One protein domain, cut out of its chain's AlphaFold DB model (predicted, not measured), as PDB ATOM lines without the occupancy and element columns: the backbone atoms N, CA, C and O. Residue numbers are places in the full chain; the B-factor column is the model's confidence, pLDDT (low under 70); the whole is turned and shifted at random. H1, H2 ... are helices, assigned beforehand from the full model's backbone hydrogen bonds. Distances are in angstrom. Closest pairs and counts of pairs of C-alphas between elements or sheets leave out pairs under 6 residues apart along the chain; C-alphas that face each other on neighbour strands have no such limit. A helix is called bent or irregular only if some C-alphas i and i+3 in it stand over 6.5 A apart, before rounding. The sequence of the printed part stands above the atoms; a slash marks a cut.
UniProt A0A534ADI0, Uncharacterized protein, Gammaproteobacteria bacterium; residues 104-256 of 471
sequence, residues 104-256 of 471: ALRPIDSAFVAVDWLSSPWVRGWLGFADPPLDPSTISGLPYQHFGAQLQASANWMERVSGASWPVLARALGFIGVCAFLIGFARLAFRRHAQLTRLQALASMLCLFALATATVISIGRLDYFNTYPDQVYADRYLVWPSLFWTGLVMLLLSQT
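Overview. This is residues 104 to 256 of the 471 residues of an uncharacterized protein of Gammaproteobacteria bacterium (UniProt A0A534ADI0). Here is a core of crossed helices: H1 runs into it, H6 packs along H1 and, at its other part, side by side with H9 as a slanting pair, and the longest helix, H5, crosses over H1, H2 and H9. H3 and H4 form a corner at one end of the long axis, residues 189 to 195, of which 189 and 190 belong to H5, stick out at the other, and short H7 and H8 sit beside H1. The printed part has 153 residues with nine named helices, H1 to H9 in chain order, and no named strand; the class is all helix, packing mostly crossed. It is compact, with a radius of gyration of the C-alphas of 16.8 A and spans of 54 by 38 by 28 A.

Arrangement. Begin at H1, residues 107 to 118, the hub, touching five helices. H2, residues 120 to 125, meets it only through their link. H3, residues 136 to 144, and H4, residues 148 to 162, touch only at the corner, with C-alphas 143 and 149 closest at 4.5 A. H5, residues 166 to 190, touches H1 with residues 167 to 178 alone, about perpendicular at 81 degrees; Val 115 and Gly 174 have the closest C-alphas, 4.8 A. H6, residues 198 to 220, touches H1 with residues 210 to 219 alone, closest at C-alphas 114 and 214, 4.8 A. H7, residues 222 to 227, and H8, residues 229 to 233, touch H1, closest at C-alphas 110 and 222, 6.4 A, and 117 and 232, 5.5 A. H9, residues 239 to 254, touches H6 at a shallow tilt of 34 degrees, only just short of steep, opposite ways; C-alphas 203 and 247 are closest at 4.1 A. Every O i to N i+4 pair is within hydrogen-bond range in H1, H2, H4, H5, H6, H7 and H9; H3 has 2 of 5, with 4 of 6 O i to N i+3 pairs, and H8 has 0 of 1, with 2 of 2.

Along the chain. Find C-alpha 107 at (28.368, -61.010, -28.905); H1 runs 16.2 A from there. H3 is irregular: C-alphas 140 and 143 are 7.1 A apart. H4 spans 21.4 A, H5 35.5 A, H6 32.5 A and H9 22.4 A, ending at C-alpha 254, (44.053, -36.260, -15.726).

Size, cuts and confidence. The two C-alphas farthest apart, those of Ser 140 and His 193, are 55.1 A apart. The printed part has no cut and no long link. Its mean pLDDT is 91.2, and residue 192 alone is under 70.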
ATOM      1  N   ALA A 104      18.857 -60.820 -28.665       71.06
ATOM      2  CA  ALA A 104      19.687 -61.522 -29.639       71.06
ATOM      3  C   ALA A 104      21.126 -61.656 -29.109       71.06
ATOM      4  O   ALA A 104      21.915 -60.710 -29.113       71.06
ATOM      5  N   LEU A 105      21.498 -62.850 -28.639       77.50
ATOM      6  CA  LEU A 105      22.840 -63.114 -28.111       77.50
ATOM      7  C   LEU A 105      23.837 -63.412 -29.240       77.50
ATOM      8  O   LEU A 105      24.219 -64.557 -29.471       77.50
ATOM      9  N   ARG A 106      24.286 -62.359 -29.931       87.81
ATOM     10  CA  ARG A 106      25.389 -62.407 -30.908       87.81
ATOM     11  C   ARG A 106      26.499 -61.446 -30.461       87.81
ATOM     12  O   ARG A 106      26.462 -60.267 -30.819       87.81
ATOM     13  N   PRO A 107      27.463 -61.902 -29.636       89.00
ATOM     14  CA  PRO A 107      28.368 -61.010 -28.905       89.00
ATOM     15  C   PRO A 107      29.250 -60.127 -29.790       89.00
ATOM     16  O   PRO A 107      29.434 -58.954 -29.484       89.00
ATOM     17  N   ILE A 108      29.777 -60.676 -30.889       93.50
ATOM     18  CA  ILE A 108      30.666 -59.943 -31.803       93.50
ATOM     19  C   ILE A 108      29.885 -58.853 -32.541       93.50
ATOM     20  O   ILE A 108      30.301 -57.699 -32.553       93.50
ATOM     21  N   ASP A 109      28.715 -59.194 -33.081       93.12
ATOM     22  CA  ASP A 109      27.869 -58.235 -33.798       93.12
ATOM     23  C   ASP A 109      27.365 -57.134 -32.856       93.12
ATOM     24  O   ASP A 109      27.433 -55.949 -33.175       93.12
ATOM     25  N   SER A 110      26.971 -57.511 -31.636       93.25
ATOM     26  CA  SER A 110      26.587 -56.560 -30.586       93.25
ATOM     27  C   SER A 110      27.747 -55.641 -30.190       93.25
ATOM     28  O   SER A 110      27.523 -54.478 -29.854       93.25
ATOM     29  N   ALA A 111      28.989 -56.134 -30.219       94.88
ATOM     30  CA  ALA A 111      30.169 -55.321 -29.951       94.88
ATOM     31  C   ALA A 111      30.436 -54.322 -31.085       94.88
ATOM     32  O   ALA A 111      30.714 -53.159 -30.796       94.88
ATOM     33  N   PHE A 112      30.298 -54.730 -32.352       95.69
ATOM     34  CA  PHE A 112      30.413 -53.802 -33.482       95.69
ATOM     35  C   PHE A 112      29.335 -52.723 -33.442       95.69
ATOM     36  O   PHE A 112      29.669 -51.546 -33.541       95.69
ATOM     37  N   VAL A 113      28.082 -53.089 -33.171       95.50
ATOM     38  CA  VAL A 113      26.999 -52.112 -32.998       95.50
ATOM     39  C   VAL A 113      27.269 -51.177 -31.818       95.50
ATOM     40  O   VAL A 113      27.037 -49.979 -31.931       95.50
ATOM     41  N   ALA A 114      27.789 -51.674 -30.690       96.50
ATOM     42  CA  ALA A 114      28.141 -50.815 -29.555       96.50
ATOM     43  C   ALA A 114      29.266 -49.822 -29.902       96.50
ATOM     44  O   ALA A 114      29.232 -48.670 -29.467       96.50
ATOM     45  N   VAL A 115      30.251 -50.256 -30.692       97.38
ATOM     46  CA  VAL A 115      31.341 -49.407 -31.191       97.38
ATOM     47  C   VAL A 115      30.817 -48.338 -32.150       97.38
ATOM     48  O   VAL A 115      31.140 -47.162 -31.973       97.38
ATOM     49  N   ASP A 116      29.976 -48.724 -33.109       96.19
ATOM     50  CA  ASP A 116      29.320 -47.800 -34.035       96.19
ATOM     51  C   ASP A 116      28.497 -46.779 -33.250       96.19
ATOM     52  O   ASP A 116      28.667 -45.570 -33.397       96.19
ATOM     53  N   TRP A 117      27.705 -47.243 -32.291       95.75
ATOM     54  CA  TRP A 117      26.892 -46.390 -31.437       95.75
ATOM     55  C   TRP A 117      27.723 -45.368 -30.649       95.75
ATOM     56  O   TRP A 117      27.378 -44.185 -30.607       95.75
ATOM     57  N   LEU A 118      28.865 -45.773 -30.082       97.56
ATOM     58  CA  LEU A 118      29.791 -44.862 -29.393       97.56
ATOM     59  C   LEU A 118      30.479 -43.863 -30.334       97.56
ATOM     60  O   LEU A 118      30.969 -42.830 -29.870       97.56
ATOM     61  N   SER A 119      30.502 -44.120 -31.641       96.94
ATOM     62  CA  SER A 119      31.032 -43.185 -32.639       96.94
ATOM     63  C   SER A 119      30.038 -42.092 -33.061       96.94
ATOM     64  O   SER A 119      30.435 -41.143 -33.736       96.94
ATOM     65  N   SER A 120      28.778 -42.161 -32.605       95.25
ATOM     66  CA  SER A 120      27.704 -41.230 -32.991       95.25
ATOM     67  C   SER A 120      28.062 -39.737 -32.952       95.25
ATOM     68  O   SER A 120      27.659 -39.042 -33.881       95.25
ATOM     69  N   PRO A 121      28.820 -39.199 -31.971       94.25
ATOM     70  CA  PRO A 121      29.183 -37.780 -31.966       94.25
ATOM     71  C   PRO A 121      30.050 -37.378 -33.157       94.25
ATOM     72  O   PRO A 121      29.897 -36.279 -33.680       94.25
ATOM     73  N   TRP A 122      30.918 -38.276 -33.624       94.88
ATOM     74  CA  TRP A 122      31.756 -38.041 -34.797       94.88
ATOM     75  C   TRP A 122      30.962 -38.148 -36.091       94.88
ATOM     76  O   TRP A 122      31.220 -37.390 -37.018       94.88
ATOM     77  N   VAL A 123      29.981 -39.049 -36.148       94.81
ATOM     78  CA  VAL A 123      29.091 -39.178 -37.307       94.81
ATOM     79  C   VAL A 123      28.180 -37.960 -37.414       94.81
ATOM     80  O   VAL A 123      28.231 -37.255 -38.414       94.81
ATOM     81  N   ARG A 124      27.413 -37.658 -36.362       91.44
ATOM     82  CA  ARG A 124      26.472 -36.525 -36.332       91.44
ATOM     83  C   ARG A 124      27.174 -35.174 -36.428       91.44
ATOM     84  O   ARG A 124      26.611 -34.244 -36.988       91.44
ATOM     85  N   GLY A 125      28.383 -35.068 -35.877       91.75
ATOM     86  CA  GLY A 125      29.191 -33.851 -35.893       91.75
ATOM     87  C   GLY A 125      29.966 -33.613 -37.185       91.75
ATOM     88  O   GLY A 125      30.311 -32.473 -37.474       91.75
ATOM     89  N   TRP A 126      30.308 -34.659 -37.939       93.69
ATOM     90  CA  TRP A 126      31.318 -34.518 -38.988       93.69
ATOM     91  C   TRP A 126      31.225 -35.572 -40.090       93.69
ATOM     92  O   TRP A 126      30.899 -35.244 -41.227       93.69
ATOM     93  N   LEU A 127      31.532 -36.831 -39.773       95.25
ATOM     94  CA  LEU A 127      31.739 -37.888 -40.765       95.25
ATOM     95  C   LEU A 127      30.465 -38.235 -41.543       95.25
ATOM     96  O   LEU A 127      30.547 -38.537 -42.725       95.25
ATOM     97  N   GLY A 128      29.295 -38.137 -40.909       93.69
ATOM     98  CA  GLY A 128      28.006 -38.421 -41.540       93.69
ATOM     99  C   GLY A 128      27.585 -37.400 -42.599       93.69
ATOM    100  O   GLY A 128      26.548 -37.594 -43.228       93.69
ATOM    101  N   PHE A 129      28.364 -36.328 -42.799       93.06
ATOM    102  CA  PHE A 129      28.165 -35.383 -43.897       93.06
ATOM    103  C   PHE A 129      28.922 -35.759 -45.177       93.06
ATOM    104  O   PHE A 129      28.760 -35.072 -46.183       93.06
ATOM    105  N   ALA A 130      29.772 -36.790 -45.148       93.50
ATOM    106  CA  ALA A 130      30.431 -37.276 -46.356       93.50
ATOM    107  C   ALA A 130      29.429 -37.940 -47.319       93.50
ATOM    108  O   ALA A 130      28.354 -38.350 -46.893       93.50
ATOM    109  N   ASP A 131      29.766 -38.047 -48.604       89.44
ATOM    110  CA  ASP A 131      28.892 -38.619 -49.633       89.44
ATOM    111  C   ASP A 131      29.039 -40.157 -49.734       89.44
ATOM    112  O   ASP A 131      30.132 -40.643 -50.024       89.44
ATOM    113  N   PRO A 132      27.958 -40.954 -49.607       91.25
ATOM    114  CA  PRO A 132      26.575 -40.548 -49.361       91.25
ATOM    115  C   PRO A 132      26.319 -40.222 -47.878       91.25
ATOM    116  O   PRO A 132      26.797 -40.949 -46.998       91.25
ATOM    117  N   PRO A 133      25.520 -39.181 -47.586       91.75
ATOM    118  CA  PRO A 133      25.329 -38.736 -46.215       91.75
ATOM    119  C   PRO A 133      24.417 -39.635 -45.399       91.75
ATOM    120  O   PRO A 133      23.534 -40.294 -45.943       91.75
ATOM    121  N   LEU A 134      24.588 -39.580 -44.072       90.38
ATOM    122  CA  LEU A 134      23.708 -40.262 -43.118       90.38
ATOM    123  C   LEU A 134      22.248 -39.822 -43.292       90.38
ATOM    124  O   LEU A 134      21.338 -40.640 -43.220       90.38
ATOM    125  N   ASP A 135      22.027 -38.520 -43.480       85.38
ATOM    126  CA  ASP A 135      20.702 -37.940 -43.681       85.38
ATOM    127  C   ASP A 135      20.752 -36.864 -44.781       85.38
ATOM    128  O   ASP A 135      21.268 -35.761 -44.552       85.38
ATOM    129  N   PRO A 136      20.201 -37.152 -45.976       83.88
ATOM    130  CA  PRO A 136      20.148 -36.200 -47.081       83.88
ATOM    131  C   PRO A 136      19.410 -34.901 -46.737       83.88
ATOM    132  O   PRO A 136      19.757 -33.840 -47.260       83.88
ATOM    133  N   SER A 137      18.414 -34.956 -45.846       76.19
ATOM    134  CA  SER A 137      17.631 -33.775 -45.475       76.19
ATOM    135  C   SER A 137      18.479 -32.761 -44.703       76.19
ATOM    136  O   SER A 137      18.398 -31.561 -44.971       76.19
ATOM    137  N   THR A 138      19.396 -33.244 -43.860       71.25
ATOM    138  CA  THR A 138      20.337 -32.409 -43.103       71.25
ATOM    139  C   THR A 138      21.367 -31.739 -44.027       71.25
ATOM    140  O   THR A 138      21.731 -30.581 -43.815       71.25
ATOM    141  N   ILE A 139      21.791 -32.413 -45.104       75.00
ATOM    142  CA  ILE A 139      22.740 -31.854 -46.088       75.00
ATOM    143  C   ILE A 139      22.126 -30.741 -46.926       75.00
ATOM    144  O   ILE A 139      22.841 -29.825 -47.315       75.00
ATOM    145  N   SER A 140      20.821 -30.766 -47.195       72.00
ATOM    146  CA  SER A 140      20.213 -29.715 -48.020       72.00
ATOM    147  C   SER A 140      20.298 -28.326 -47.368       72.00
ATOM    148  O   SER A 140      20.443 -27.332 -48.072       72.00
ATOM    149  N   GLY A 141      20.283 -28.249 -46.032       70.69
ATOM    150  CA  GLY A 141      20.399 -26.995 -45.280       70.69
ATOM    151  C   GLY A 141      21.823 -26.619 -44.855       70.69
ATOM    152  O   GLY A 141      22.118 -25.435 -44.694       70.69
ATOM    153  N   LEU A 142      22.715 -27.600 -44.675       78.06
ATOM    154  CA  LEU A 142      24.039 -27.391 -44.074       78.06
ATOM    155  C   LEU A 142      24.940 -26.406 -44.855       78.06
ATOM    156  O   LEU A 142      25.528 -25.535 -44.215       78.06
ATOM    157  N   PRO A 143      25.044 -26.440 -46.203       74.62
ATOM    158  CA  PRO A 143      25.886 -25.513 -46.966       74.62
ATOM    159  C   PRO A 143      25.505 -24.038 -46.816       74.62
ATOM    160  O   PRO A 143      26.345 -23.169 -47.045       74.62
ATOM    161  N   TYR A 144      24.258 -23.755 -46.435       73.25
ATOM    162  CA  TYR A 144      23.755 -22.396 -46.230       73.25
ATOM    163  C   TYR A 144      24.055 -21.852 -44.825       73.25
ATOM    164  O   TYR A 144      23.791 -20.681 -44.552       73.25
ATOM    165  N   GLN A 145      24.617 -22.677 -43.939       77.00
ATOM    166  CA  GLN A 145      25.065 -22.273 -42.609       77.00
ATOM    167  C   GLN A 145      26.530 -21.835 -42.618       77.00
ATOM    168  O   GLN A 145      27.321 -22.205 -43.492       77.00
ATOM    169  N   HIS A 146      26.918 -21.063 -41.603       78.56
ATOM    170  CA  HIS A 146      28.297 -20.614 -41.442       78.56
ATOM    171  C   HIS A 146      29.236 -21.817 -41.380       78.56
ATOM    172  O   HIS A 146      29.086 -22.663 -40.511       78.56
ATOM    173  N   PHE A 147      30.217 -21.881 -42.282       83.75
ATOM    174  CA  PHE A 147      31.204 -22.964 -42.381       83.75
ATOM    175  C   PHE A 147      30.663 -24.365 -42.735       83.75
ATOM    176  O   PHE A 147      31.436 -25.327 -42.743       83.75
ATOM    177  N   GLY A 148      29.375 -24.516 -43.063       85.69
ATOM    178  CA  GLY A 148      28.784 -25.831 -43.331       85.69
ATOM    179  C   GLY A 148      29.362 -26.524 -44.570       85.69
ATOM    180  O   GLY A 148      29.679 -27.713 -44.522       85.69
ATOM    181  N   ALA A 149      29.618 -25.773 -45.647       88.88
ATOM    182  CA  ALA A 149      30.268 -26.303 -46.850       88.88
ATOM    183  C   ALA A 149      31.701 -26.795 -46.571       88.88
ATOM    184  O   ALA A 149      32.133 -27.816 -47.103       88.88
ATOM    185  N   GLN A 150      32.443 -26.096 -45.708       91.94
ATOM    186  CA  GLN A 150      33.791 -26.477 -45.289       91.94
ATOM    187  C   GLN A 150      33.761 -27.741 -44.424       91.94
ATOM    188  O   GLN A 150      34.616 -28.612 -44.592       91.94
ATOM    189  N   LEU A 151      32.768 -27.867 -43.538       91.38
ATOM    190  CA  LEU A 151      32.572 -29.066 -42.728       91.38
ATOM    191  C   LEU A 151      32.296 -30.286 -43.617       91.38
ATOM    192  O   LEU A 151      33.005 -31.287 -43.500       91.38
ATOM    193  N   GLN A 152      31.370 -30.172 -44.574       92.19
ATOM    194  CA  GLN A 152      31.087 -31.227 -45.552       92.19
ATOM    195  C   GLN A 152      32.321 -31.564 -46.405       92.19
ATOM    196  O   GLN A 152      32.700 -32.729 -46.544       92.19
ATOM    197  N   ALA A 153      33.018 -30.546 -46.923       93.31
ATOM    198  CA  ALA A 153      34.234 -30.735 -47.709       93.31
ATOM    199  C   ALA A 153      35.336 -31.455 -46.916       93.31
ATOM    200  O   ALA A 153      36.070 -32.261 -47.490       93.31
ATOM    201  N   SER A 154      35.444 -31.196 -45.608       94.88
ATOM    202  CA  SER A 154      36.409 -31.869 -44.733       94.88
ATOM    203  C   SER A 154      36.069 -33.345 -44.501       94.88
ATOM    204  O   SER A 154      36.977 -34.174 -44.479       94.88
ATOM    205  N   ALA A 155      34.781 -33.691 -44.390       94.94
ATOM    206  CA  ALA A 155      34.325 -35.076 -44.271       94.94
ATOM    207  C   ALA A 155      34.621 -35.857 -45.565       94.94
ATOM    208  O   ALA A 155      35.297 -36.885 -45.531       94.94
ATOM    209  N   ASN A 156      34.254 -35.284 -46.716       95.75
ATOM    210  CA  ASN A 156      34.569 -35.829 -48.041       95.75
ATOM    211  C   ASN A 156      36.081 -35.946 -48.292       95.75
ATOM    212  O   ASN A 156      36.565 -36.882 -48.926       95.75
ATOM    213  N   TRP A 157      36.871 -34.983 -47.813       96.94
ATOM    214  CA  TRP A 157      38.328 -35.065 -47.886       96.94
ATOM    215  C   TRP A 157      38.880 -36.230 -47.054       96.94
ATOM    216  O   TRP A 157      39.758 -36.941 -47.541       96.94
ATOM    217  N   MET A 158      38.341 -36.463 -45.855       95.88
ATOM    218  CA  MET A 158      38.775 -37.556 -44.984       95.88
ATOM    219  C   MET A 158      38.522 -38.934 -45.612       95.88
ATOM    220  O   MET A 158      39.413 -39.787 -45.589       95.88
ATOM    221  N   GLU A 159      37.359 -39.153 -46.229       95.56
ATOM    222  CA  GLU A 159      37.095 -40.391 -46.977       95.56
ATOM    223  C   GLU A 159      38.073 -40.570 -48.143       95.56
ATOM    224  O   GLU A 159      38.694 -41.623 -48.283       95.56
ATOM    225  N   ARG A 160      38.292 -39.514 -48.943       96.25
ATOM    226  CA  ARG A 160      39.211 -39.568 -50.092       96.25
ATOM    227  C   ARG A 160      40.646 -39.897 -49.696       96.25
ATOM    228  O   ARG A 160      41.302 -40.660 -50.396       96.25
ATOM    229  N   VAL A 161      41.148 -39.311 -48.609       97.06
ATOM    230  CA  VAL A 161      42.535 -39.525 -48.162       97.06
ATOM    231  C   VAL A 161      42.708 -40.873 -47.473       97.06
ATOM    232  O   VAL A 161      43.740 -41.515 -47.643       97.06
ATOM    233  N   SER A 162      41.716 -41.316 -46.700       96.00
ATOM    234  CA  SER A 162      41.777 -42.617 -46.027       96.00
ATOM    235  C   SER A 162      41.491 -43.798 -46.959       96.00
ATOM    236  O   SER A 162      41.907 -44.915 -46.658       96.00
ATOM    237  N   GLY A 163      40.776 -43.570 -48.067       95.69
ATOM    238  CA  GLY A 163      40.269 -44.622 -48.948       95.69
ATOM    239  C   GLY A 163      39.160 -45.472 -48.315       95.69
ATOM    240  O   GLY A 163      38.797 -46.505 -48.873       95.69
ATOM    241  N   ALA A 164      38.638 -45.069 -47.152       95.88
ATOM    242  CA  ALA A 164      37.598 -45.769 -46.414       95.88
ATOM    243  C   ALA A 164      36.331 -44.911 -46.336       95.88
ATOM    244  O   ALA A 164      36.407 -43.694 -46.173       95.88
ATOM    245  N   SER A 165      35.167 -45.556 -46.411       95.88
ATOM    246  CA  SER A 165      33.885 -44.876 -46.225       95.88
ATOM    247  C   SER A 165      33.703 -44.409 -44.780       95.88
ATOM    248  O   SER A 165      34.258 -44.986 -43.834       95.88
ATOM    249  N   TRP A 166      32.878 -43.385 -44.586       95.25
ATOM    250  CA  TRP A 166      32.623 -42.785 -43.289       95.25
ATOM    251  C   TRP A 166      32.095 -43.785 -42.251       95.25
ATOM    252  O   TRP A 166      32.520 -43.655 -41.103       95.25
ATOM    253  N   PRO A 167      31.285 -44.825 -42.572       95.50
ATOM    254  CA  PRO A 167      30.886 -45.816 -41.571       95.50
ATOM    255  C   PRO A 167      32.077 -46.627 -41.048       95.50
ATOM    256  O   PRO A 167      32.153 -46.932 -39.858       95.50
ATOM    257  N   VAL A 168      33.047 -46.946 -41.914       96.00
ATOM    258  CA  VAL A 168      34.272 -47.663 -41.523       96.00
ATOM    259  C   VAL A 168      35.147 -46.773 -40.642       96.00
ATOM    260  O   VAL A 168      35.644 -47.224 -39.609       96.00
ATOM    261  N   LEU A 169      35.299 -45.499 -41.014       96.94
ATOM    262  CA  LEU A 169      36.029 -44.513 -40.215       96.94
ATOM    263  C   LEU A 169      35.370 -44.275 -38.853       96.94
ATOM    264  O   LEU A 169      36.059 -44.231 -37.834       96.94
ATOM    265  N   ALA A 170      34.043 -44.169 -38.815       96.06
ATOM    266  CA  ALA A 170      33.265 -44.003 -37.596       96.06
ATOM    267  C   ALA A 170      33.462 -45.195 -36.653       96.06
ATOM    268  O   ALA A 170      33.848 -45.009 -35.494       96.06
ATOM    269  N   ARG A 171      33.328 -46.422 -37.167       96.38
ATOM    270  CA  ARG A 171      33.619 -47.647 -36.414       96.38
ATOM    271  C   ARG A 171      35.045 -47.654 -35.869       96.38
ATOM    272  O   ARG A 171      35.258 -47.979 -34.701       96.38
ATOM    273  N   ALA A 172      36.024 -47.261 -36.683       97.19
ATOM    274  CA  ALA A 172      37.414 -47.164 -36.248       97.19
ATOM    275  C   ALA A 172      37.585 -46.149 -35.104       97.19
ATOM    276  O   ALA A 172      38.235 -46.465 -34.109       97.19
ATOM    277  N   LEU A 173      36.957 -44.970 -35.185       96.56
ATOM    278  CA  LEU A 173      36.971 -43.972 -34.106       96.56
ATOM    279  C   LEU A 173      36.308 -44.493 -32.829       96.56
ATOM    280  O   LEU A 173      36.861 -44.320 -31.742       96.56
ATOM    281  N   GLY A 174      35.160 -45.161 -32.946       97.25
ATOM    282  CA  GLY A 174      34.504 -45.819 -31.817       97.25
ATOM    283  C   GLY A 174      35.429 -46.845 -31.156       97.25
ATOM    284  O   GLY A 174      35.600 -46.836 -29.935       97.25
ATOM    285  N   PHE A 175      36.099 -47.677 -31.958       97.75
ATOM    286  CA  PHE A 175      37.022 -48.700 -31.474       97.75
ATOM    287  C   PHE A 175      38.237 -48.077 -30.781       97.75
ATOM    288  O   PHE A 175      38.591 -48.487 -29.677       97.75
ATOM    289  N   ILE A 176      38.828 -47.034 -31.373       97.31
ATOM    290  CA  ILE A 176      39.922 -46.260 -30.773       97.31
ATOM    291  C   ILE A 176      39.492 -45.692 -29.419       97.31
ATOM    292  O   ILE A 176      40.233 -45.825 -28.445       97.31
ATOM    293  N   GLY A 177      38.294 -45.108 -29.335       96.94
ATOM    294  CA  GLY A 177      37.739 -44.586 -28.089       96.94
ATOM    295  C   GLY A 177      37.620 -45.667 -27.013       96.94
ATOM    296  O   GLY A 177      38.124 -45.492 -25.901       96.94
ATOM    297  N   VAL A 178      37.015 -46.811 -27.351       98.06
ATOM    298  CA  VAL A 178      36.867 -47.960 -26.441       98.06
ATOM    299  C   VAL A 178      38.228 -48.485 -25.991       98.06
ATOM    300  O   VAL A 178      38.456 -48.631 -24.791       98.06
ATOM    301  N   CYS A 179      39.167 -48.714 -26.910       97.81
ATOM    302  CA  CYS A 179      40.508 -49.187 -26.574       97.81
ATOM    303  C   CYS A 179      41.266 -48.193 -25.687       97.81
ATOM    304  O   CYS A 179      41.841 -48.599 -24.677       97.81
ATOM    305  N   ALA A 180      41.243 -46.898 -26.018       95.88
ATOM    306  CA  ALA A 180      41.884 -45.857 -25.220       95.88
ATOM    307  C   ALA A 180      41.316 -45.820 -23.796       95.88
ATOM    308  O   ALA A 180      42.079 -45.788 -22.825       95.88
ATOM    309  N   PHE A 181      39.989 -45.902 -23.664       97.25
ATOM    310  CA  PHE A 181      39.329 -45.980 -22.369       97.25
ATOM    311  C   PHE A 181      39.730 -47.241 -21.595       97.25
ATOM    312  O   PHE A 181      40.186 -47.125 -20.462       97.25
ATOM    313  N   LEU A 182      39.612 -48.433 -22.189       96.50
ATOM    314  CA  LEU A 182      39.902 -49.698 -21.507       96.50
ATOM    315  C   LEU A 182      41.367 -49.791 -21.066       96.50
ATOM    316  O   LEU A 182      41.639 -50.201 -19.939       96.50
ATOM    317  N   ILE A 183      42.312 -49.353 -21.905       94.31
ATOM    318  CA  ILE A 183      43.739 -49.306 -21.558       94.31
ATOM    319  C   ILE A 183      43.975 -48.307 -20.418       94.31
ATOM    320  O   ILE A 183      44.659 -48.635 -19.443       94.31
ATOM    321  N   GLY A 184      43.410 -47.100 -20.511       91.62
ATOM    322  CA  GLY A 184      43.528 -46.071 -19.476       91.62
ATOM    323  C   GLY A 184      42.917 -46.507 -18.142       91.62
ATOM    324  O   GLY A 184      43.536 -46.341 -17.090       91.62
ATOM    325  N   PHE A 185      41.738 -47.123 -18.181       93.88
ATOM    326  CA  PHE A 185      41.027 -47.635 -17.016       93.88
ATOM    327  C   PHE A 185      41.753 -48.825 -16.380       93.88
ATOM    328  O   PHE A 185      41.960 -48.833 -15.168       93.88
ATOM    329  N   ALA A 186      42.230 -49.788 -17.177       93.00
ATOM    330  CA  ALA A 186      43.014 -50.920 -16.684       93.00
ATOM    331  C   ALA A 186      44.307 -50.455 -15.995       93.00
ATOM    332  O   ALA A 186      44.641 -50.931 -14.908       93.00
ATOM    333  N   ARG A 187      45.009 -49.468 -16.572       89.69
ATOM    334  CA  ARG A 187      46.191 -48.860 -15.938       89.69
ATOM    335  C   ARG A 187      45.865 -48.260 -14.571       89.69
ATOM    336  O   ARG A 187      46.686 -48.380 -13.667       89.69
ATOM    337  N   LEU A 188      44.700 -47.637 -14.401       88.31
ATOM    338  CA  LEU A 188      44.273 -47.096 -13.106       88.31
ATOM    339  C   LEU A 188      43.877 -48.201 -12.119       88.31
ATOM    340  O   LEU A 188      44.362 -48.206 -10.992       88.31
ATOM    341  N   ALA A 189      43.053 -49.160 -12.545       88.69
ATOM    342  CA  ALA A 189      42.536 -50.223 -11.684       88.69
ATOM    343  C   ALA A 189      43.649 -51.153 -11.157       88.69
ATOM    344  O   ALA A 189      43.685 -51.501  -9.971       88.69
ATOM    345  N   PHE A 190      44.603 -51.521 -12.020       89.00
ATOM    346  CA  PHE A 190      45.637 -52.513 -11.702       89.00
ATOM    347  C   PHE A 190      46.945 -51.922 -11.155       89.00
ATOM    348  O   PHE A 190      47.823 -52.671 -10.718       89.00
ATOM    349  N   ARG A 191      47.102 -50.593 -11.088       85.75
ATOM    350  CA  ARG A 191      48.268 -49.974 -10.432       85.75
ATOM    351  C   ARG A 191      48.171 -50.119  -8.913       85.75
ATOM    352  O   ARG A 191      47.430 -49.396  -8.252       85.75
ATOM    353  N   ARG A 192      48.957 -51.037  -8.333       67.06
ATOM    354  CA  ARG A 192      48.907 -51.425  -6.904       67.06
ATOM    355  C   ARG A 192      48.910 -50.267  -5.895       67.06
ATOM    356  O   ARG A 192      48.271 -50.413  -4.860       67.06
ATOM    357  N   HIS A 193      49.524 -49.125  -6.196       70.75
ATOM    358  CA  HIS A 193      49.654 -48.008  -5.246       70.75
ATOM    359  C   HIS A 193      48.955 -46.708  -5.670       70.75
ATOM    360  O   HIS A 193      48.992 -45.735  -4.925       70.75
ATOM    361  N   ALA A 194      48.311 -46.670  -6.839       72.94
ATOM    362  CA  ALA A 194      47.605 -45.475  -7.286       72.94
ATOM    363  C   ALA A 194      46.178 -45.472  -6.723       72.94
ATOM    364  O   ALA A 194      45.408 -46.397  -6.978       72.94
ATOM    365  N   GLN A 195      45.823 -44.436  -5.966       83.31
ATOM    366  CA  GLN A 195      44.427 -44.152  -5.646       83.31
ATOM    367  C   GLN A 195      43.844 -43.288  -6.761       83.31
ATOM    368  O   GLN A 195      44.452 -42.287  -7.146       83.31
ATOM    369  N   LEU A 196      42.681 -43.676  -7.286       90.25
ATOM    370  CA  LEU A 196      41.966 -42.847  -8.249       90.25
ATOM    371  C   LEU A 196      41.614 -41.512  -7.588       90.25
ATOM    372  O   LEU A 196      41.238 -41.466  -6.418       90.25
ATOM    373  N   THR A 197      41.701 -40.420  -8.337       93.06
ATOM    374  CA  THR A 197      41.167 -39.132  -7.885       93.06
ATOM    375  C   THR A 197      39.649 -39.085  -8.064       93.06
ATOM    376  O   THR A 197      39.068 -39.856  -8.832       93.06
ATOM    377  N   ARG A 198      38.986 -38.124  -7.409       95.19
ATOM    378  CA  ARG A 198      37.544 -37.888  -7.595       95.19
ATOM    379  C   ARG A 198      37.187 -37.634  -9.067       95.19
ATOM    380  O   ARG A 198      36.189 -38.156  -9.550       95.19
ATOM    381  N   LEU A 199      38.022 -36.867  -9.778       94.75
ATOM    382  CA  LEU A 199      37.842 -36.583 -11.204       94.75
ATOM    383  C   LEU A 199      37.968 -37.856 -12.051       94.75
ATOM    384  O   LEU A 199      37.131 -38.090 -12.914       94.75
ATOM    385  N   GLN A 200      38.970 -38.698 -11.777       95.25
ATOM    386  CA  GLN A 200      39.161 -39.975 -12.476       95.25
ATOM    387  C   GLN A 200      38.012 -40.952 -12.227       95.25
ATOM    388  O   GLN A 200      37.605 -41.654 -13.149       95.25
ATOM    389  N   ALA A 201      37.474 -40.988 -11.005       96.19
ATOM    390  CA  ALA A 201      36.311 -41.808 -10.682       96.19
ATOM    391  C   ALA A 201      35.057 -41.328 -11.429       96.19
ATOM    392  O   ALA A 201      34.370 -42.147 -12.034       96.19
ATOM    393  N   LEU A 202      34.798 -40.014 -11.457       97.56
ATOM    394  CA  LEU A 202      33.694 -39.435 -12.230       97.56
ATOM    395  C   LEU A 202      33.855 -39.707 -13.734       97.56
ATOM    396  O   LEU A 202      32.936 -40.217 -14.362       97.56
ATOM    397  N   ALA A 203      35.034 -39.428 -14.295       97.06
ATOM    398  CA  ALA A 203      35.349 -39.672 -15.702       97.06
ATOM    399  C   ALA A 203      35.169 -41.150 -16.084       97.06
ATOM    400  O   ALA A 203      34.513 -41.464 -17.075       97.06
ATOM    401  N   SER A 204      35.677 -42.065 -15.251       97.44
ATOM    402  CA  SER A 204      35.497 -43.507 -15.446       97.44
ATOM    403  C   SER A 204      34.027 -43.905 -15.359       97.44
ATOM    404  O   SER A 204      33.584 -44.717 -16.161       97.44
ATOM    405  N   MET A 205      33.259 -43.322 -14.434       97.94
ATOM    406  CA  MET A 205      31.827 -43.597 -14.312       97.94
ATOM    407  C   MET A 205      31.063 -43.213 -15.583       97.94
ATOM    408  O   MET A 205      30.248 -44.002 -16.051       97.94
ATOM    409  N   LEU A 206      31.344 -42.039 -16.159       98.12
ATOM    410  CA  LEU A 206      30.714 -41.592 -17.405       98.12
ATOM    411  C   LEU A 206      31.018 -42.556 -18.561       98.12
ATOM    412  O   LEU A 206      30.095 -42.996 -19.248       98.12
ATOM    413  N   CYS A 207      32.285 -42.949 -18.724       98.38
ATOM    414  CA  CYS A 207      32.686 -43.908 -19.754       98.38
ATOM    415  C   CYS A 207      32.071 -45.294 -19.539       98.38
ATOM    416  O   CYS A 207      31.539 -45.873 -20.481       98.38
ATOM    417  N   LEU A 208      32.123 -45.827 -18.312       98.38
ATOM    418  CA  LEU A 208      31.563 -47.140 -17.976       98.38
ATOM    419  C   LEU A 208      30.053 -47.170 -18.188       98.38
ATOM    420  O   LEU A 208      29.544 -48.136 -18.744       98.38
ATOM    421  N   PHE A 209      29.344 -46.119 -17.772       98.06
ATOM    422  CA  PHE A 209      27.905 -46.004 -17.973       98.06
ATOM    423  C   PHE A 209      27.547 -45.980 -19.458       98.06
ATOM    424  O   PHE A 209      26.678 -46.736 -19.891       98.06
ATOM    425  N   ALA A 210      28.218 -45.140 -20.245       97.75
ATOM    426  CA  ALA A 210      27.945 -45.027 -21.670       97.75
ATOM    427  C   ALA A 210      28.302 -46.315 -22.428       97.75
ATOM    428  O   ALA A 210      27.520 -46.758 -23.265       97.75
ATOM    429  N   LEU A 211      29.422 -46.962 -22.089       97.94
ATOM    430  CA  LEU A 211      29.815 -48.253 -22.658       97.94
ATOM    431  C   LEU A 211      28.818 -49.359 -22.289       97.94
ATOM    432  O   LEU A 211      28.363 -50.087 -23.166       97.94
ATOM    433  N   ALA A 212      28.422 -49.455 -21.017       96.88
ATOM    434  CA  ALA A 212      27.416 -50.418 -20.576       96.88
ATOM    435  C   ALA A 212      26.053 -50.156 -21.238       96.88
ATOM    436  O   ALA A 212      25.367 -51.099 -21.623       96.88
ATOM    437  N   THR A 213      25.683 -48.888 -21.438       95.56
ATOM    438  CA  THR A 213      24.474 -48.506 -22.180       95.56
ATOM    439  C   THR A 213      24.558 -48.958 -23.634       95.56
ATOM    440  O   THR A 213      23.614 -49.572 -24.124       95.56
ATOM    441  N   ALA A 214      25.691 -48.712 -24.301       95.81
ATOM    442  CA  ALA A 214      25.932 -49.154 -25.671       95.81
ATOM    443  C   ALA A 214      25.782 -50.675 -25.794       95.81
ATOM    444  O   ALA A 214      25.117 -51.149 -26.708       95.81
ATOM    445  N   THR A 215      26.332 -51.435 -24.839       94.06
ATOM    446  CA  THR A 215      26.213 -52.900 -24.791       94.06
ATOM    447  C   THR A 215      24.774 -53.368 -24.567       94.06
ATOM    448  O   THR A 215      24.307 -54.270 -25.254       94.06
ATOM    449  N   VAL A 216      24.041 -52.769 -23.623       91.31
ATOM    450  CA  VAL A 216      22.641 -53.150 -23.358       91.31
ATOM    451  C   VAL A 216      21.761 -52.863 -24.576       91.31
ATOM    452  O   VAL A 216      20.959 -53.709 -24.969       91.31
ATOM    453  N   ILE A 217      21.926 -51.692 -25.195       90.12
ATOM    454  CA  ILE A 217      21.162 -51.295 -26.380       90.12
ATOM    455  C   ILE A 217      21.524 -52.170 -27.581       90.12
ATOM    456  O   ILE A 217      20.620 -52.593 -28.298       90.12
ATOM    457  N   SER A 218      22.809 -52.470 -27.797       92.12
ATOM    458  CA  SER A 218      23.224 -53.295 -28.929       92.12
ATOM    459  C   SER A 218      22.702 -54.723 -28.823       92.12
ATOM    460  O   SER A 218      22.224 -55.247 -29.819       92.12
ATOM    461  N   ILE A 219      22.687 -55.317 -27.625       90.31
ATOM    462  CA  ILE A 219      22.110 -56.651 -27.397       90.31
ATOM    463  C   ILE A 219      20.584 -56.636 -27.573       90.31
ATOM    464  O   ILE A 219      20.025 -57.530 -28.204       90.31
ATOM    465  N   GLY A 220      19.900 -55.634 -27.012       87.62
ATOM    466  CA  GLY A 220      18.434 -55.570 -27.012       87.62
ATOM    467  C   GLY A 220      17.805 -55.069 -28.315       87.62
ATOM    468  O   GLY A 220      16.591 -55.153 -28.471       87.62
ATOM    469  N   ARG A 221      18.595 -54.500 -29.235       88.50
ATOM    470  CA  ARG A 221      18.114 -53.946 -30.515       88.50
ATOM    471  C   ARG A 221      18.939 -54.399 -31.719       88.50
ATOM    472  O   ARG A 221      18.881 -53.750 -32.760       88.50
ATOM    473  N   LEU A 222      19.695 -55.491 -31.595       90.69
ATOM    474  CA  LEU A 222      20.596 -55.948 -32.653       90.69
ATOM    475  C   LEU A 222      19.872 -56.135 -33.991       90.69
ATOM    476  O   LEU A 222      20.299 -55.579 -34.998       90.69
ATOM    477  N   ASP A 223      18.757 -56.867 -33.994       89.56
ATOM    478  CA  ASP A 223      18.010 -57.146 -35.224       89.56
ATOM    479  C   ASP A 223      17.440 -55.867 -35.842       89.56
ATOM    480  O   ASP A 223      17.541 -55.667 -37.048       89.56
ATOM    481  N   TYR A 224      16.955 -54.941 -35.008       88.50
ATOM    482  CA  TYR A 224      16.493 -53.630 -35.462       88.50
ATOM    483  C   TYR A 224      17.608 -52.832 -36.153       88.50
ATOM    484  O   TYR A 224      17.362 -52.220 -37.187       88.50
ATOM    485  N   PHE A 225      18.832 -52.848 -35.621       91.88
ATOM    486  CA  PHE A 225      19.967 -52.167 -36.250       91.88
ATOM    487  C   PHE A 225      20.505 -52.900 -37.480       91.88
ATOM    488  O   PHE A 225      21.052 -52.259 -38.367       91.88
ATOM    489  N   ASN A 226      20.316 -54.214 -37.582       90.44
ATOM    490  CA  ASN A 226      20.619 -54.938 -38.816       90.44
ATOM    491  C   ASN A 226      19.636 -54.567 -39.935       90.44
ATOM    492  O   ASN A 226      20.044 -54.446 -41.087       90.44
ATOM    493  N   THR A 227      18.356 -54.371 -39.604       91.31
ATOM    494  CA  THR A 227      17.340 -53.914 -40.564       91.31
ATOM    495  C   THR A 227      17.503 -52.432 -40.910       91.31
ATOM    496  O   THR A 227      17.361 -52.060 -42.070       91.31
ATOM    497  N   TYR A 228      17.831 -51.595 -39.923       91.00
ATOM    498  CA  TYR A 228      17.955 -50.142 -40.062       91.00
ATOM    499  C   TYR A 228      19.310 -49.649 -39.514       91.00
ATOM    500  O   TYR A 228      19.362 -49.097 -38.408       91.00
ATOM    501  N   PRO A 229      20.418 -49.831 -40.256       90.94
ATOM    502  CA  PRO A 229      21.774 -49.552 -39.765       90.94
ATOM    503  C   PRO A 229      21.990 -48.092 -39.358       90.94
ATOM    504  O   PRO A 229      22.610 -47.821 -38.328       90.94
ATOM    505  N   ASP A 230      21.391 -47.144 -40.075       89.81
ATOM    506  CA  ASP A 230      21.532 -45.711 -39.786       89.81
ATOM    507  C   ASP A 230      20.903 -45.307 -38.443       89.81
ATOM    508  O   ASP A 230      21.305 -44.323 -37.814       89.81
ATOM    509  N   GLN A 231      19.958 -46.105 -37.932       90.75
ATOM    510  CA  GLN A 231      19.306 -45.852 -36.646       90.75
ATOM    511  C   GLN A 231      20.240 -46.056 -35.449       90.75
ATOM    512  O   GLN A 231      19.916 -45.592 -34.350       90.75
ATOM    513  N   VAL A 232      21.395 -46.707 -35.637       93.88
ATOM    514  CA  VAL A 232      22.462 -46.753 -34.624       93.88
ATOM    515  C   VAL A 232      22.905 -45.336 -34.259       93.88
ATOM    516  O   VAL A 232      23.141 -45.050 -33.086       93.88
ATOM    517  N   TYR A 233      22.915 -44.432 -35.239       93.69
ATOM    518  CA  TYR A 233      23.335 -43.042 -35.094       93.69
ATOM    519  C   TYR A 233      22.172 -42.086 -34.813       93.69
ATOM    520  O   TYR A 233      22.324 -40.883 -34.998       93.69
ATOM    521  N   ALA A 234      20.989 -42.564 -34.416       88.69
ATOM    522  CA  ALA A 234      19.829 -41.700 -34.177       88.69
ATOM    523  C   ALA A 234      20.085 -40.645 -33.075       88.69
ATOM    524  O   ALA A 234      20.640 -40.965 -32.022       88.69
ATOM    525  N   ASP A 235      19.598 -39.410 -33.267       84.06
ATOM    526  CA  ASP A 235      19.827 -38.269 -32.352       84.06
ATOM    527  C   ASP A 235      19.453 -38.563 -30.896       84.06
ATOM    528  O   ASP A 235      20.151 -38.160 -29.966       84.06
ATOM    529  N   ARG A 236      18.382 -39.342 -30.696       82.81
ATOM    530  CA  ARG A 236      17.890 -39.781 -29.376       82.81
ATOM    531  C   ARG A 236      18.937 -40.519 -28.535       82.81
ATOM    532  O   ARG A 236      18.758 -40.666 -27.328       82.81
ATOM    533  N   TYR A 237      20.015 -41.003 -29.149       84.38
ATOM    534  CA  TYR A 237      21.102 -41.677 -28.453       84.38
ATOM    535  C   TYR A 237      22.314 -40.792 -28.177       84.38
ATOM    536  O   TYR A 237      23.099 -41.146 -27.305       84.38
ATOM    537  N   LEU A 238      22.458 -39.650 -28.857       89.00
ATOM    538  CA  LEU A 238      23.698 -38.869 -28.945       89.00
ATOM    539  C   LEU A 238      24.278 -38.445 -27.587       89.00
ATOM    540  O   LEU A 238      25.499 -38.330 -27.433       89.00
ATOM    541  N   VAL A 239      23.421 -38.242 -26.588       90.06
ATOM    542  CA  VAL A 239      23.838 -37.789 -25.257       90.06
ATOM    543  C   VAL A 239      24.809 -38.772 -24.603       90.06
ATOM    544  O   VAL A 239      25.821 -38.355 -24.043       90.06
ATOM    545  N   TRP A 240      24.558 -40.079 -24.685       92.75
ATOM    546  CA  TRP A 240      25.354 -41.060 -23.941       92.75
ATOM    547  C   TRP A 240      26.742 -41.306 -24.556       92.75
ATOM    548  O   TRP A 240      27.718 -41.254 -23.807       92.75
ATOM    549  N   PRO A 241      26.904 -41.481 -25.885       95.69
ATOM    550  CA  PRO A 241      28.215 -41.427 -26.525       95.69
ATOM    551  C   PRO A 241      28.956 -40.119 -26.240       95.69
ATOM    552  O   PRO A 241      30.166 -40.130 -26.027       95.69
ATOM    553  N   SER A 242      28.255 -38.983 -26.164       94.69
ATOM    554  CA  SER A 242      28.895 -37.711 -25.804       94.69
ATOM    555  C   SER A 242      29.455 -37.742 -24.374       94.69
ATOM    556  O   SER A 242      30.568 -37.263 -24.144       94.69
ATOM    557  N   LEU A 243      28.754 -38.375 -23.418       95.12
ATOM    558  CA  LEU A 243      29.283 -38.619 -22.067       95.12
ATOM    559  C   LEU A 243      30.513 -39.532 -22.083       95.12
ATOM    560  O   LEU A 243      31.450 -39.275 -21.327       95.12
ATOM    561  N   PHE A 244      30.540 -40.554 -22.946       98.00
ATOM    562  CA  PHE A 244      31.713 -41.415 -23.120       98.00
ATOM    563  C   PHE A 244      32.944 -40.601 -23.524       98.00
ATOM    564  O   PHE A 244      33.966 -40.642 -22.843       98.00
ATOM    565  N   TRP A 245      32.844 -39.817 -24.599       96.19
ATOM    566  CA  TRP A 245      33.968 -39.017 -25.093       96.19
ATOM    567  C   TRP A 245      34.367 -37.906 -24.122       96.19
ATOM    568  O   TRP A 245      35.558 -37.686 -23.908       96.19
ATOM    569  N   THR A 246      33.399 -37.277 -23.452       94.75
ATOM    570  CA  THR A 246      33.674 -36.297 -22.389       94.75
ATOM    571  C   THR A 246      34.448 -36.938 -21.235       94.75
ATOM    572  O   THR A 246      35.486 -36.422 -20.821       94.75
ATOM    573  N   GLY A 247      33.993 -38.096 -20.744       96.00
ATOM    574  CA  GLY A 247      34.688 -38.853 -19.705       96.00
ATOM    575  C   GLY A 247      36.088 -39.281 -20.146       96.00
ATOM    576  O   GLY A 247      37.039 -39.147 -19.379       96.00
ATOM    577  N   LEU A 248      36.254 -39.717 -21.397       95.69
ATOM    578  CA  LEU A 248      37.547 -40.130 -21.937       95.69
ATOM    579  C   LEU A 248      38.530 -38.956 -22.000       95.69
ATOM    580  O   LEU A 248      39.661 -39.094 -21.542       95.69
ATOM    581  N   VAL A 249      38.101 -37.790 -22.487       93.12
ATOM    582  CA  VAL A 249      38.926 -36.571 -22.497       93.12
ATOM    583  C   VAL A 249      39.327 -36.177 -21.075       93.12
ATOM    584  O   VAL A 249      40.510 -35.956 -20.814       93.12
ATOM    585  N   MET A 250      38.381 -36.156 -20.128       92.31
ATOM    586  CA  MET A 250      38.671 -35.873 -18.715       92.31
ATOM    587  C   MET A 250      39.699 -36.855 -18.140       92.31
ATOM    588  O   MET A 250      40.622 -36.455 -17.425       92.31
ATOM    589  N   LEU A 251      39.562 -38.142 -18.468       91.75
ATOM    590  CA  LEU A 251      40.460 -39.194 -18.013       91.75
ATOM    591  C   LEU A 251      41.870 -39.010 -18.581       91.75
ATOM    592  O   LEU A 251      42.829 -39.022 -17.812       91.75
ATOM    593  N   LEU A 252      41.994 -38.790 -19.892       89.19
ATOM    594  CA  LEU A 252      43.274 -38.598 -20.576       89.19
ATOM    595  C   LEU A 252      44.002 -37.346 -20.074       89.19
ATOM    596  O   LEU A 252      45.184 -37.422 -19.745       89.19
ATOM    597  N   LEU A 253      43.294 -36.221 -19.918       87.56
ATOM    598  CA  LEU A 253      43.871 -34.990 -19.367       87.56
ATOM    599  C   LEU A 253      44.377 -35.191 -17.930       87.56
ATOM    600  O   LEU A 253      45.446 -34.693 -17.577       87.56
ATOM    601  N   SER A 254      43.660 -35.977 -17.116       87.25
ATOM    602  CA  SER A 254      44.053 -36.260 -15.726       87.25
ATOM    603  C   SER A 254      45.306 -37.136 -15.580       87.25
ATOM    604  O   SER A 254      45.857 -37.219 -14.484       87.25
ATOM    605  N   GLN A 255      45.738 -37.814 -16.649       80.88
ATOM    606  CA  GLN A 255      46.863 -38.759 -16.644       80.88
ATOM    607  C   GLN A 255      48.162 -38.156 -17.204       80.88
ATOM    608  O   GLN A 255      49.111 -38.885 -17.484       80.88
ATOM    609  N   THR A 256      48.219 -36.835 -17.384       79.50
ATOM    610  CA  THR A 256      49.365 -36.149 -17.993       79.50
ATOM    611  C   THR A 256      50.408 -35.798 -16.930       79.50
ATOM    612  O   THR A 256      50.159 -35.010 -16.019       79.50
TER     613      THR A 256